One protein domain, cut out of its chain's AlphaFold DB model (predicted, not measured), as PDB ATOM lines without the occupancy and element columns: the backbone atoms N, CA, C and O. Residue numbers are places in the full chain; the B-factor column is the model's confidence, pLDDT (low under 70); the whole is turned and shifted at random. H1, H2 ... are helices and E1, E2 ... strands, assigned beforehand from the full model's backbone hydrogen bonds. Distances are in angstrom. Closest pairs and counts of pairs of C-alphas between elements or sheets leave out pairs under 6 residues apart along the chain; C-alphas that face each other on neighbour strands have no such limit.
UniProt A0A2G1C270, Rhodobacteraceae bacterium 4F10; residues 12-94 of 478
ATOM      1  N   LEU A  12     185.719 163.283 167.122       95.94
ATOM      2  CA  LEU A  12     186.709 163.785 168.064       95.94
ATOM      3  C   LEU A  12     186.863 162.774 169.198       95.94
ATOM      4  O   LEU A  12     185.871 162.353 169.787       95.94
ATOM      5  N   ARG A  13     188.104 162.447 169.547       95.56
ATOM      6  CA  ARG A  13     188.433 161.719 170.772       95.56
ATOM      7  C   ARG A  13     189.280 162.618 171.655       95.56
ATOM      8  O   ARG A  13     190.288 163.135 171.172       95.56
ATOM      9  N   ALA A  14     188.900 162.799 172.914       95.31
ATOM     10  CA  ALA A  14     189.662 163.641 173.830       95.31
ATOM     11  C   ALA A  14     189.663 163.094 175.269       95.31
ATOM     12  O   ALA A  14     188.679 162.479 175.690       95.31
ATOM     13  N   PRO A  15     190.768 163.295 176.012       95.56
ATOM     14  CA  PRO A  15     190.847 162.987 177.434       95.56
ATOM     15  C   PRO A  15     189.909 163.877 178.261       95.56
ATOM     16  O   PRO A  15     189.603 165.001 177.865       95.56
ATOM     17  N   ILE A  16     189.483 163.382 179.427       93.19
ATOM     18  CA  ILE A  16     188.649 164.139 180.374       93.19
ATOM     19  C   ILE A  16     189.446 165.222 181.118       93.19
ATOM     20  O   ILE A  16     188.895 166.263 181.482       93.19
ATOM     21  N   CYS A  17     190.746 164.998 181.341       93.19
ATOM     22  CA  CYS A  17     191.650 165.982 181.924       93.19
ATOM     23  C   CYS A  17     192.455 166.680 180.825       93.19
ATOM     24  O   CYS A  17     192.769 166.107 179.781       93.19
ATOM     25  N   SER A  18     192.830 167.937 181.065       92.56
ATOM     26  CA  SER A  18     193.690 168.665 180.132       92.56
ATOM     27  C   SER A  18     195.150 168.227 180.270       92.56
ATOM     28  O   SER A  18     195.633 167.940 181.363       92.56
ATOM     29  N   LEU A  19     195.908 168.267 179.173       92.94
ATOM     30  CA  LEU A  19     197.354 168.043 179.244       92.94
ATOM     31  C   LEU A  19     198.051 169.096 180.126       92.94
ATOM     32  O   LEU A  19     199.031 168.786 180.799       92.94
ATOM     33  N   SER A  20     197.530 170.328 180.153       93.88
ATOM     34  CA  SER A  20     198.026 171.406 181.014       93.88
ATOM     35  C   SER A  20     197.892 171.076 182.499       93.88
ATOM     36  O   SER A  20     198.796 171.403 183.262       93.88
ATOM     37  N   PHE A  21     196.815 170.392 182.907       94.25
ATOM     38  CA  PHE A  21     196.655 169.901 184.278       94.25
ATOM     39  C   PHE A  21     197.811 168.972 184.670       94.25
ATOM     40  O   PHE A  21     198.458 169.207 185.688       94.25
ATOM     41  N   TYR A  22     198.132 167.979 183.835       95.69
ATOM     42  CA  TYR A  22     199.223 167.049 184.138       95.69
ATOM     43  C   TYR A  22     200.598 167.723 184.085       95.69
ATOM     44  O   TYR A  22     201.420 167.493 184.962       95.69
ATOM     45  N   LYS A  23     200.834 168.610 183.107       95.19
ATOM     46  CA  LYS A  23     202.089 169.376 183.019       95.19
ATOM     47  C   LYS A  23     202.339 170.235 184.255       95.19
ATOM     48  O   LYS A  23     203.469 170.284 184.714       95.19
ATOM     49  N   LYS A  24     201.297 170.891 184.777       95.00
ATOM     50  CA  LYS A  24     201.385 171.686 186.006       95.00
ATOM     51  C   LYS A  24     201.635 170.802 187.226       95.00
ATOM     52  O   LYS A  24     202.440 171.148 188.078       95.00
ATOM     53  N   LEU A  25     200.968 169.648 187.302       95.00
ATOM     54  CA  LEU A  25     201.192 168.686 188.381       95.00
ATOM     55  C   LEU A  25     202.653 168.221 188.440       95.00
ATOM     56  O   LEU A  25     203.194 168.062 189.526       95.00
ATOM     57  N   THR A  26     203.283 168.013 187.283       94.88
ATOM     58  CA  THR A  26     204.658 167.509 187.169       94.88
ATOM     59  C   THR A  26     205.663 168.599 186.784       94.88
ATOM     60  O   THR A  26     206.633 168.307 186.088       94.88
ATOM     61  N   GLU A  27     205.406 169.863 187.135       94.12
ATOM     62  CA  GLU A  27     206.313 170.968 186.781       94.12
ATOM     63  C   GLU A  27     207.606 170.944 187.610       94.12
ATOM     64  O   GLU A  27     208.668 171.315 187.114       94.12
ATOM     65  N   ASN A  28     207.508 170.468 188.852       92.44
ATOM     66  CA  ASN A  28     208.622 170.343 189.786       92.44
ATOM     67  C   ASN A  28     209.253 168.944 189.709       92.44
ATOM     68  O   ASN A  28     208.654 168.003 189.182       92.44
ATOM     69  N   SER A  29     210.459 168.795 190.267       87.31
ATOM     70  CA  SER A  29     211.187 167.516 190.308       87.31
ATOM     71  C   SER A  29     210.447 166.417 191.073       87.31
ATOM     72  O   SER A  29     210.638 165.238 190.785       87.31
ATOM     73  N   GLU A  30     209.595 166.799 192.026       89.94
ATOM     74  CA  GLU A  30     208.795 165.892 192.841       89.94
ATOM     75  C   GLU A  30     207.337 166.354 192.898       89.94
ATOM     76  O   GLU A  30     207.042 167.551 192.900       89.94
ATOM     77  N   VAL A  31     206.426 165.382 192.962       93.62
ATOM     78  CA  VAL A  31     204.994 165.609 193.183       93.62
ATOM     79  C   VAL A  31     204.682 165.251 194.629       93.62
ATOM     80  O   VAL A  31     204.885 164.104 195.034       93.62
ATOM     81  N   THR A  32     204.191 166.212 195.412       93.00
ATOM     82  CA  THR A  32     204.009 165.997 196.852       93.00
ATOM     83  C   THR A  32     202.781 165.141 197.157       93.00
ATOM     84  O   THR A  32     201.832 165.026 196.373       93.00
ATOM     85  N   GLU A  33     202.783 164.527 198.338       92.69
ATOM     86  CA  GLU A  33     201.662 163.723 198.811       92.69
ATOM     87  C   GLU A  33     200.384 164.555 198.977       92.69
ATOM     88  O   GLU A  33     199.299 164.098 198.616       92.69
ATOM     89  N   GLU A  34     200.504 165.796 199.445       92.94
ATOM     90  CA  GLU A  34     199.390 166.728 199.613       92.94
ATOM     91  C   GLU A  34     198.746 167.076 198.268       92.94
ATOM     92  O   GLU A  34     197.519 167.094 198.164       92.94
ATOM     93  N   GLN A  35     199.551 167.290 197.220       94.81
ATOM     94  CA  GLN A  35     199.050 167.560 195.869       94.81
ATOM     95  C   GLN A  35     198.238 166.380 195.327       94.81
ATOM     96  O   GLN A  35     197.134 166.563 194.807       94.81
ATOM     97  N   LEU A  36     198.753 165.157 195.481       95.75
ATOM     98  CA  LEU A  36     198.058 163.947 195.045       95.75
ATOM     99  C   LEU A  36     196.772 163.707 195.850       95.75
ATOM    100  O   LEU A  36     195.734 163.397 195.265       95.75
ATOM    101  N   LYS A  37     196.809 163.900 197.175       95.12
ATOM    102  CA  LYS A  37     195.623 163.804 198.041       95.12
ATOM    103  C   LYS A  37     194.560 164.839 197.662       95.12
ATOM    104  O   LYS A  37     193.381 164.493 197.613       95.12
ATOM    105  N   LEU A  38     194.963 166.068 197.331       95.19
ATOM    106  CA  LEU A  38     194.056 167.116 196.861       95.19
ATOM    107  C   LEU A  38     193.386 166.732 195.536       95.19
ATOM    108  O   LEU A  38     192.178 166.894 195.401       95.19
ATOM    109  N   ILE A  39     194.123 166.169 194.579       95.06
ATOM    110  CA  ILE A  39     193.551 165.692 193.307       95.06
ATOM    111  C   ILE A  39     192.514 164.589 193.547       95.06
ATOM    112  O   ILE A  39     191.440 164.605 192.949       95.06
ATOM    113  N   CYS A  40     192.791 163.669 194.469       94.38
ATOM    114  CA  CYS A  40     191.854 162.616 194.854       94.38
ATOM    115  C   CYS A  40     190.595 163.129 195.583       94.38
ATOM    116  O   CYS A  40     189.671 162.349 195.817       94.38
ATOM    117  N   SER A  41     190.516 164.418 195.936       91.94
ATOM    118  CA  SER A  41     189.265 165.018 196.417       91.94
ATOM    119  C   SER A  41     188.228 165.197 195.297       91.94
ATOM    120  O   SER A  41     187.029 165.236 195.581       91.94
ATOM    121  N   ASP A  42     188.657 165.213 194.027       93.62
ATOM    122  CA  ASP A  42     187.752 165.254 192.881       93.62
ATOM    123  C   ASP A  42     187.043 163.901 192.702       93.62
ATOM    124  O   ASP A  42     187.644 162.874 192.357       93.62
ATOM    125  N   LYS A  43     185.720 163.908 192.901       94.19
ATOM    126  CA  LYS A  43     184.868 162.724 192.740       94.19
ATOM    127  C   LYS A  43     184.930 162.139 191.329       94.19
ATOM    128  O   LYS A  43     184.831 160.925 191.190       94.19
ATOM    129  N   LYS A  44     185.134 162.961 190.295       94.19
ATOM    130  CA  LYS A  44     185.215 162.503 188.897       94.19
ATOM    131  C   LYS A  44     186.454 161.648 188.674       94.19
ATOM    132  O   LYS A  44     186.378 160.621 188.005       94.19
ATOM    133  N   ILE A  45     187.583 162.042 189.266       95.38
ATOM    134  CA  ILE A  45     188.827 161.270 189.193       95.38
ATOM    135  C   ILE A  45     188.665 159.953 189.944       95.38
ATOM    136  O   ILE A  45     188.971 158.897 189.395       95.38
ATOM    137  N   LYS A  46     188.126 159.994 191.166       95.62
ATOM    138  CA  LYS A  46     187.899 158.784 191.967       95.62
ATOM    139  C   LYS A  46     186.969 157.785 191.291       95.62
ATOM    140  O   LYS A  46     187.302 156.606 191.226       95.62
ATOM    141  N   GLU A  47     185.851 158.253 190.750       96.62
ATOM    142  CA  GLU A  47     184.924 157.398 190.012       96.62
ATOM    143  C   GLU A  47     185.585 156.792 188.767       96.62
ATOM    144  O   GLU A  47     185.471 155.591 188.526       96.62
ATOM    145  N   ALA A  48     186.329 157.593 187.999       96.38
ATOM    146  CA  ALA A  48     187.028 157.104 186.816       96.38
ATOM    147  C   ALA A  48     188.074 156.027 187.160       96.38
ATOM    148  O   ALA A  48     188.219 155.051 186.423       96.38
ATOM    149  N   LEU A  49     188.784 156.184 188.283       97.00
ATOM    150  CA  LEU A  49     189.723 155.182 188.793       97.00
ATOM    151  C   LEU A  49     189.010 153.903 189.239       97.00
ATOM    152  O   LEU A  49     189.501 152.821 188.931       97.00
ATOM    153  N   PHE A  50     187.863 154.015 189.915       96.94
ATOM    154  CA  PHE A  50     187.052 152.864 190.314       96.94
ATOM    155  C   PHE A  50     186.599 152.050 189.097       96.94
ATOM    156  O   PHE A  50     186.868 150.855 189.044       96.94
ATOM    157  N   LEU A  51     186.017 152.699 188.084       96.00
ATOM    158  CA  LEU A  51     185.585 152.031 186.849       96.00
ATOM    159  C   LEU A  51     186.744 151.386 186.076       96.00
ATOM    160  O   LEU A  51     186.568 150.357 185.435       96.00
ATOM    161  N   ALA A  52     187.937 151.984 186.114       94.81
ATOM    162  CA  ALA A  52     189.112 151.437 185.441       94.81
ATOM    163  C   ALA A  52     189.767 150.277 186.210       94.81
ATOM    164  O   ALA A  52     190.312 149.353 185.604       94.81
ATOM    165  N   SER A  53     189.805 150.366 187.541       95.38
ATOM    166  CA  SER A  53     190.474 149.406 188.415       95.38
ATOM    167  C   SER A  53     189.947 149.518 189.855       95.38
ATOM    168  O   SER A  53     190.524 150.252 190.667       95.38
ATOM    169  N   PRO A  54     188.905 148.742 190.217       94.88
ATOM    170  CA  PRO A  54     188.359 148.740 191.577       94.88
ATOM    171  C   PRO A  54     189.409 148.381 192.635       94.88
ATOM    172  O   PRO A  54     189.494 149.022 193.680       94.88
ATOM    173  N   SER A  55     190.279 147.409 192.340       94.81
ATOM    174  CA  SER A  55     191.360 147.000 193.244       94.81
ATOM    175  C   SER A  55     192.336 148.140 193.547       94.81
ATOM    176  O   SER A  55     192.669 148.368 194.710       94.81
ATOM    177  N   PHE A  56     192.753 148.904 192.532       96.38
ATOM    178  CA  PHE A  56     193.596 150.081 192.740       96.38
ATOM    179  C   PHE A  56     192.855 151.181 193.503       96.38
ATOM    180  O   PHE A  56     193.435 151.792 194.396       96.38
ATOM    181  N   TYR A  57     191.577 151.412 193.193       96.44
ATOM    182  CA  TYR A  57     190.755 152.381 193.909       96.44
ATOM    183  C   TYR A  57     190.686 152.084 195.417       96.44
ATOM    184  O   TYR A  57     190.876 152.988 196.232       96.44
ATOM    185  N   PHE A  58     190.475 150.827 195.816       95.25
ATOM    186  CA  PHE A  58     190.420 150.473 197.236       95.25
ATOM    187  C   PHE A  58     191.777 150.609 197.943       95.25
ATOM    188  O   PHE A  58     191.817 151.039 199.097       95.25
ATOM    189  N   GLU A  59     192.891 150.305 197.269       96.25
ATOM    190  CA  GLU A  59     194.235 150.580 197.802       96.25
ATOM    191  C   GLU A  59     194.506 152.087 197.932       96.25
ATOM    192  O   GLU A  59     195.022 152.543 198.957       96.25
ATOM    193  N   LEU A  60     194.075 152.882 196.949       96.88
ATOM    194  CA  LEU A  60     194.141 154.340 196.999       96.88
ATOM    195  C   LEU A  60     193.358 154.882 198.203       96.88
ATOM    196  O   LEU A  60     193.893 155.674 198.972       96.88
ATOM    197  N   GLU A  61     192.129 154.416 198.427       96.06
ATOM    198  CA  GLU A  61     191.301 154.816 199.573       96.06
ATOM    199  C   GLU A  61     191.939 154.464 200.928       96.06
ATOM    200  O   GLU A  61     191.826 155.237 201.886       96.06
ATOM    201  N   LYS A  62     192.634 153.322 201.035       96.62
ATOM    202  CA  LYS A  62     193.405 152.975 202.244       96.62
ATOM    203  C   LYS A  62     194.532 153.978 202.477       96.62
ATOM    204  O   LYS A  62     194.724 154.414 203.613       96.62
ATOM    205  N   TRP A  63     195.257 154.359 201.426       96.81
ATOM    206  CA  TRP A  63     196.330 155.346 201.521       96.81
ATOM    207  C   TRP A  63     195.806 156.743 201.879       96.81
ATOM    208  O   TRP A  63     196.337 157.364 202.798       96.81
ATOM    209  N   LEU A  64     194.707 157.198 201.265       94.94
ATOM    210  CA  LEU A  64     194.069 158.482 201.598       94.94
ATOM    211  C   LEU A  64     193.635 158.560 203.073       94.94
ATOM    212  O   LEU A  64     193.672 159.631 203.671       94.94
ATOM    213  N   LYS A  65     193.275 157.419 203.680       95.44
ATOM    214  CA  LYS A  65     192.920 157.288 205.107       95.44
ATOM    215  C   LYS A  65     194.127 157.028 206.019       95.44
ATOM    216  O   LYS A  65     193.936 156.650 207.173       95.44
ATOM    217  N   ASN A  66     195.353 157.180 205.513       94.31
ATOM    218  CA  ASN A  66     196.615 156.911 206.214       94.31
ATOM    219  C   ASN A  66     196.703 155.486 206.810       94.31
ATOM    220  O   ASN A  66     197.339 155.266 207.838       94.31
ATOM    221  N   LYS A  67     196.053 154.496 206.176       95.19
ATOM    222  CA  LYS A  67     196.070 153.085 206.614       95.19
ATOM    223  C   LYS A  67     197.203 152.263 205.991       95.19
ATOM    224  O   LYS A  67     197.437 151.135 206.418       95.19
ATOM    225  N   VAL A  68     197.910 152.809 205.002       93.31
ATOM    226  CA  VAL A  68     199.088 152.181 204.387       93.31
ATOM    227  C   VAL A  68     200.334 152.657 205.127       93.31
ATOM    228  O   VAL A  68     200.586 153.854 205.187       93.31
ATOM    229  N   LYS A  69     201.096 151.724 205.712       91.38
ATOM    230  CA  LYS A  69     202.274 152.040 206.546       91.38
ATOM    231  C   LYS A  69     203.615 151.835 205.840       91.38
ATOM    232  O   LYS A  69     204.605 152.445 206.221       91.38
ATOM    233  N   LYS A  70     203.677 150.935 204.855       95.06
ATOM    234  CA  LYS A  70     204.925 150.591 204.161       95.06
ATOM    235  C   LYS A  70     205.243 151.646 203.104       95.06
ATOM    236  O   LYS A  70     204.460 151.817 202.172       95.06
ATOM    237  N   GLN A  71     206.414 152.277 203.199       93.50
ATOM    238  CA  GLN A  71     206.822 153.330 202.261       93.50
ATOM    239  C   GLN A  71     206.833 152.849 200.804       93.50
ATOM    240  O   GLN A  71     206.313 153.530 199.929       93.50
ATOM    241  N   ASN A  72     207.338 151.640 200.542       94.88
ATOM    242  CA  ASN A  72     207.364 151.079 199.186       94.88
ATOM    243  C   ASN A  72     205.959 150.931 198.575       94.88
ATOM    244  O   ASN A  72     205.793 151.122 197.373       94.88
ATOM    245  N   ASP A  73     204.943 150.613 199.383       94.75
ATOM    246  CA  ASP A  73     203.564 150.506 198.898       94.75
ATOM    247  C   ASP A  73     202.962 151.889 198.627       94.75
ATOM    248  O   ASP A  73     202.284 152.071 197.616       94.75
ATOM    249  N   ILE A  74     203.277 152.880 199.467       95.38
ATOM    250  CA  ILE A  74     202.900 154.283 199.245       95.38
ATOM    251  C   ILE A  74     203.477 154.785 197.916       95.38
ATOM    252  O   ILE A  74     202.734 155.305 197.085       95.38
ATOM    253  N   GLU A  75     204.771 154.570 197.664       95.25
ATOM    254  CA  GLU A  75     205.413 154.996 196.415       95.25
ATOM    255  C   GLU A  75     204.832 154.278 195.187       95.25
ATOM    256  O   GLU A  75     204.590 154.898 194.147       95.25
ATOM    257  N   ARG A  76     204.495 152.986 195.304       96.44
ATOM    258  CA  ARG A  76     203.791 152.250 194.238       96.44
ATOM    259  C   ARG A  76     202.402 152.819 193.951       96.44
ATOM    260  O   ARG A  76     202.019 152.896 192.778       96.44
ATOM    261  N   ILE A  77     201.653 153.215 194.981       97.12
ATOM    262  CA  ILE A  77     200.336 153.852 194.837       97.12
ATOM    263  C   ILE A  77     200.482 155.213 194.153       97.12
ATOM    264  O   ILE A  77     199.797 155.455 193.157       97.12
ATOM    265  N   LYS A  78     201.418 156.060 194.607       96.25
ATOM    266  CA  LYS A  78     201.710 157.373 194.004       96.25
ATOM    267  C   LYS A  78     202.087 157.244 192.526       96.25
ATOM    268  O   LYS A  78     201.490 157.904 191.676       96.25
ATOM    269  N   LEU A  79     203.003 156.332 192.192       96.19
ATOM    270  CA  LEU A  79     203.414 156.078 190.810       96.19
ATOM    271  C   LEU A  79     202.249 155.586 189.940       96.19
ATOM    272  O   LEU A  79     202.108 155.994 188.786       96.19
ATOM    273  N   SER A  80     201.404 154.705 190.477       97.75
ATOM    274  CA  SER A  80     200.228 154.198 189.760       97.75
ATOM    275  C   SER A  80     199.192 155.299 189.529       97.75
ATOM    276  O   SER A  80     198.676 155.423 188.419       97.75
ATOM    277  N   LEU A  81     198.954 156.157 190.526       97.88
ATOM    278  CA  LEU A  81     198.085 157.325 190.400       97.88
ATOM    279  C   LEU A  81     198.598 158.277 189.314       97.88
ATOM    280  O   LEU A  81     197.833 158.655 188.432       97.88
ATOM    281  N   LEU A  82     199.897 158.594 189.302       97.00
ATOM    282  CA  LEU A  82     200.506 159.425 188.257       97.00
ATOM    283  C   LEU A  82     200.334 158.818 186.857       97.00
ATOM    284  O   LEU A  82     199.991 159.538 185.918       97.00
ATOM    285  N   LYS A  83     200.485 157.495 186.701       97.44
ATOM    286  CA  LYS A  83     200.218 156.804 185.423       97.44
ATOM    287  C   LYS A  83     198.761 156.964 184.977       97.44
ATOM    288  O   LYS A  83     198.515 157.219 183.796       97.44
ATOM    289  N   TYR A  84     197.801 156.848 185.896       97.94
ATOM    290  CA  TYR A  84     196.389 157.069 185.583       97.94
ATOM    291  C   TYR A  84     196.093 158.530 185.233       97.94
ATOM    292  O   TYR A  84     195.470 158.778 184.204       97.94
ATOM    293  N   LEU A  85     196.603 159.493 186.004       97.75
ATOM    294  CA  LEU A  85     196.439 160.922 185.721       97.75
ATOM    295  C   LEU A  85     197.065 161.310 184.375       97.75
ATOM    296  O   LEU A  85     196.463 162.058 183.602       97.75
ATOM    297  N   SER A  86     198.228 160.741 184.048       97.38
ATOM    298  CA  SER A  86     198.870 160.891 182.741       97.38
ATOM    299  C   SER A  86     197.971 160.368 181.623       97.38
ATOM    300  O   SER A  86     197.705 161.078 180.648       97.38
ATOM    301  N   ARG A  87     197.419 159.154 181.776       97.31
ATOM    302  CA  ARG A  87     196.484 158.565 180.807       97.31
ATOM    303  C   ARG A  87     195.239 159.433 180.626       97.31
ATOM    304  O   ARG A  87     194.892 159.726 179.485       97.31
ATOM    305  N   MET A  88     194.628 159.872 181.726       96.62
ATOM    306  CA  MET A  88     193.443 160.738 181.757       96.62
ATOM    307  C   MET A  88     193.672 162.119 181.150       96.62
ATOM    308  O   MET A  88     192.692 162.808 180.903       96.62
ATOM    309  N   SER A  89     194.929 162.524 180.931       96.62
ATOM    310  CA  SER A  89     195.297 163.859 180.435       96.62
ATOM    311  C   SER A  89     195.916 163.860 179.034       96.62
ATOM    312  O   SER A  89     195.982 164.903 178.388       96.62
ATOM    313  N   SER A  90     196.413 162.713 178.562       94.12
ATOM    314  CA  SER A  90     197.197 162.625 177.319       94.12
ATOM    315  C   SER A  90     196.685 161.586 176.323       94.12
ATOM    316  O   SER A  90     196.902 161.729 175.116       94.12
ATOM    317  N   ARG A  91     195.989 160.534 176.778       94.69
ATOM    318  CA  ARG A  91     195.578 159.431 175.906       94.69
ATOM    319  C   ARG A  91     194.125 159.590 175.476       94.69
ATOM    320  O   ARG A  91     193.206 159.352 176.241       94.69
ATOM    321  N   CYS A  92     193.930 159.877 174.194       93.69
ATOM    322  CA  CYS A  92     192.611 160.056 173.581       93.69
ATOM    323  C   CYS A  92     191.901 158.729 173.225       93.69
ATOM    324  O   CYS A  92     191.008 158.732 172.392       93.69
ATOM    325  N   THR A  93     192.327 157.571 173.738       94.69
ATOM    326  CA  THR A  93     191.632 156.296 173.463       94.69
ATOM    327  C   THR A  93     190.442 156.185 174.419       94.69
ATOM    328  O   THR A  93     190.717 156.109 175.619       94.69
ATOM    329  N   PRO A  94     189.179 156.166 173.937       94.38
ATOM    330  CA  PRO A  94     188.005 156.050 174.800       94.38
ATOM    331  C   PRO A  94     188.122 154.835 175.718       94.38
ATOM    332  O   PRO A  94     188.483 153.749 175.264       94.38
TER     333      PRO A  94
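This is residues 12 to 94 of the 478 residues of a protein of Rhodobacteraceae bacterium 4F10 (UniProt A0A2G1C270). One long helix, H5, runs along the body, and four shorter helices, H1 to H4, gather over one side of it, with strand E1 at one end of the long axis. The printed part has 83 residues, mostly helix, in the order E1, H1, H2, H3, H4, H5. It is compact, with a radius of gyration of the C-alphas of 12.7 A and spans of 43 by 30 by 19 A.

E1, residues 12 to 15, begins at C-alpha 12 (186.709, 163.785, 168.064) and pairs with no named strand. H1 is residues 19 to 25, H2 33 to 39, H3 43 to 52 and H4 54 to 64, 15.1 A long. H5, residues 71 to 90, 28.3 A, ends at C-alpha 90 (197.197, 162.625, 177.319).

H1 touches H5 at its residues 85 to 90 alone, closest C-alphas Leu 19 and Ser 89, 4.8 A. H2 and H5 are close but not clearly touching, C-alphas Leu 36 and Lys 78 being closest at 7.6 A. H3 and H4 form a helical hairpin, closest C-alphas Phe 50 and Tyr 57, 5.2 A. H4 touches H5 at its residues 74 to 77 alone, at a steep tilt of 60 degrees, closest C-alphas Leu 60 and Ile 77, 6.6 A. In H1 to H5 every O i to N i+4 pair is within hydrogen-bond range.

The farthest C-alphas, Leu 12 and Lys 69, are 43.1 A apart. The printed part has no cut, no link is long, and no printed residue is under 70 in pLDDT.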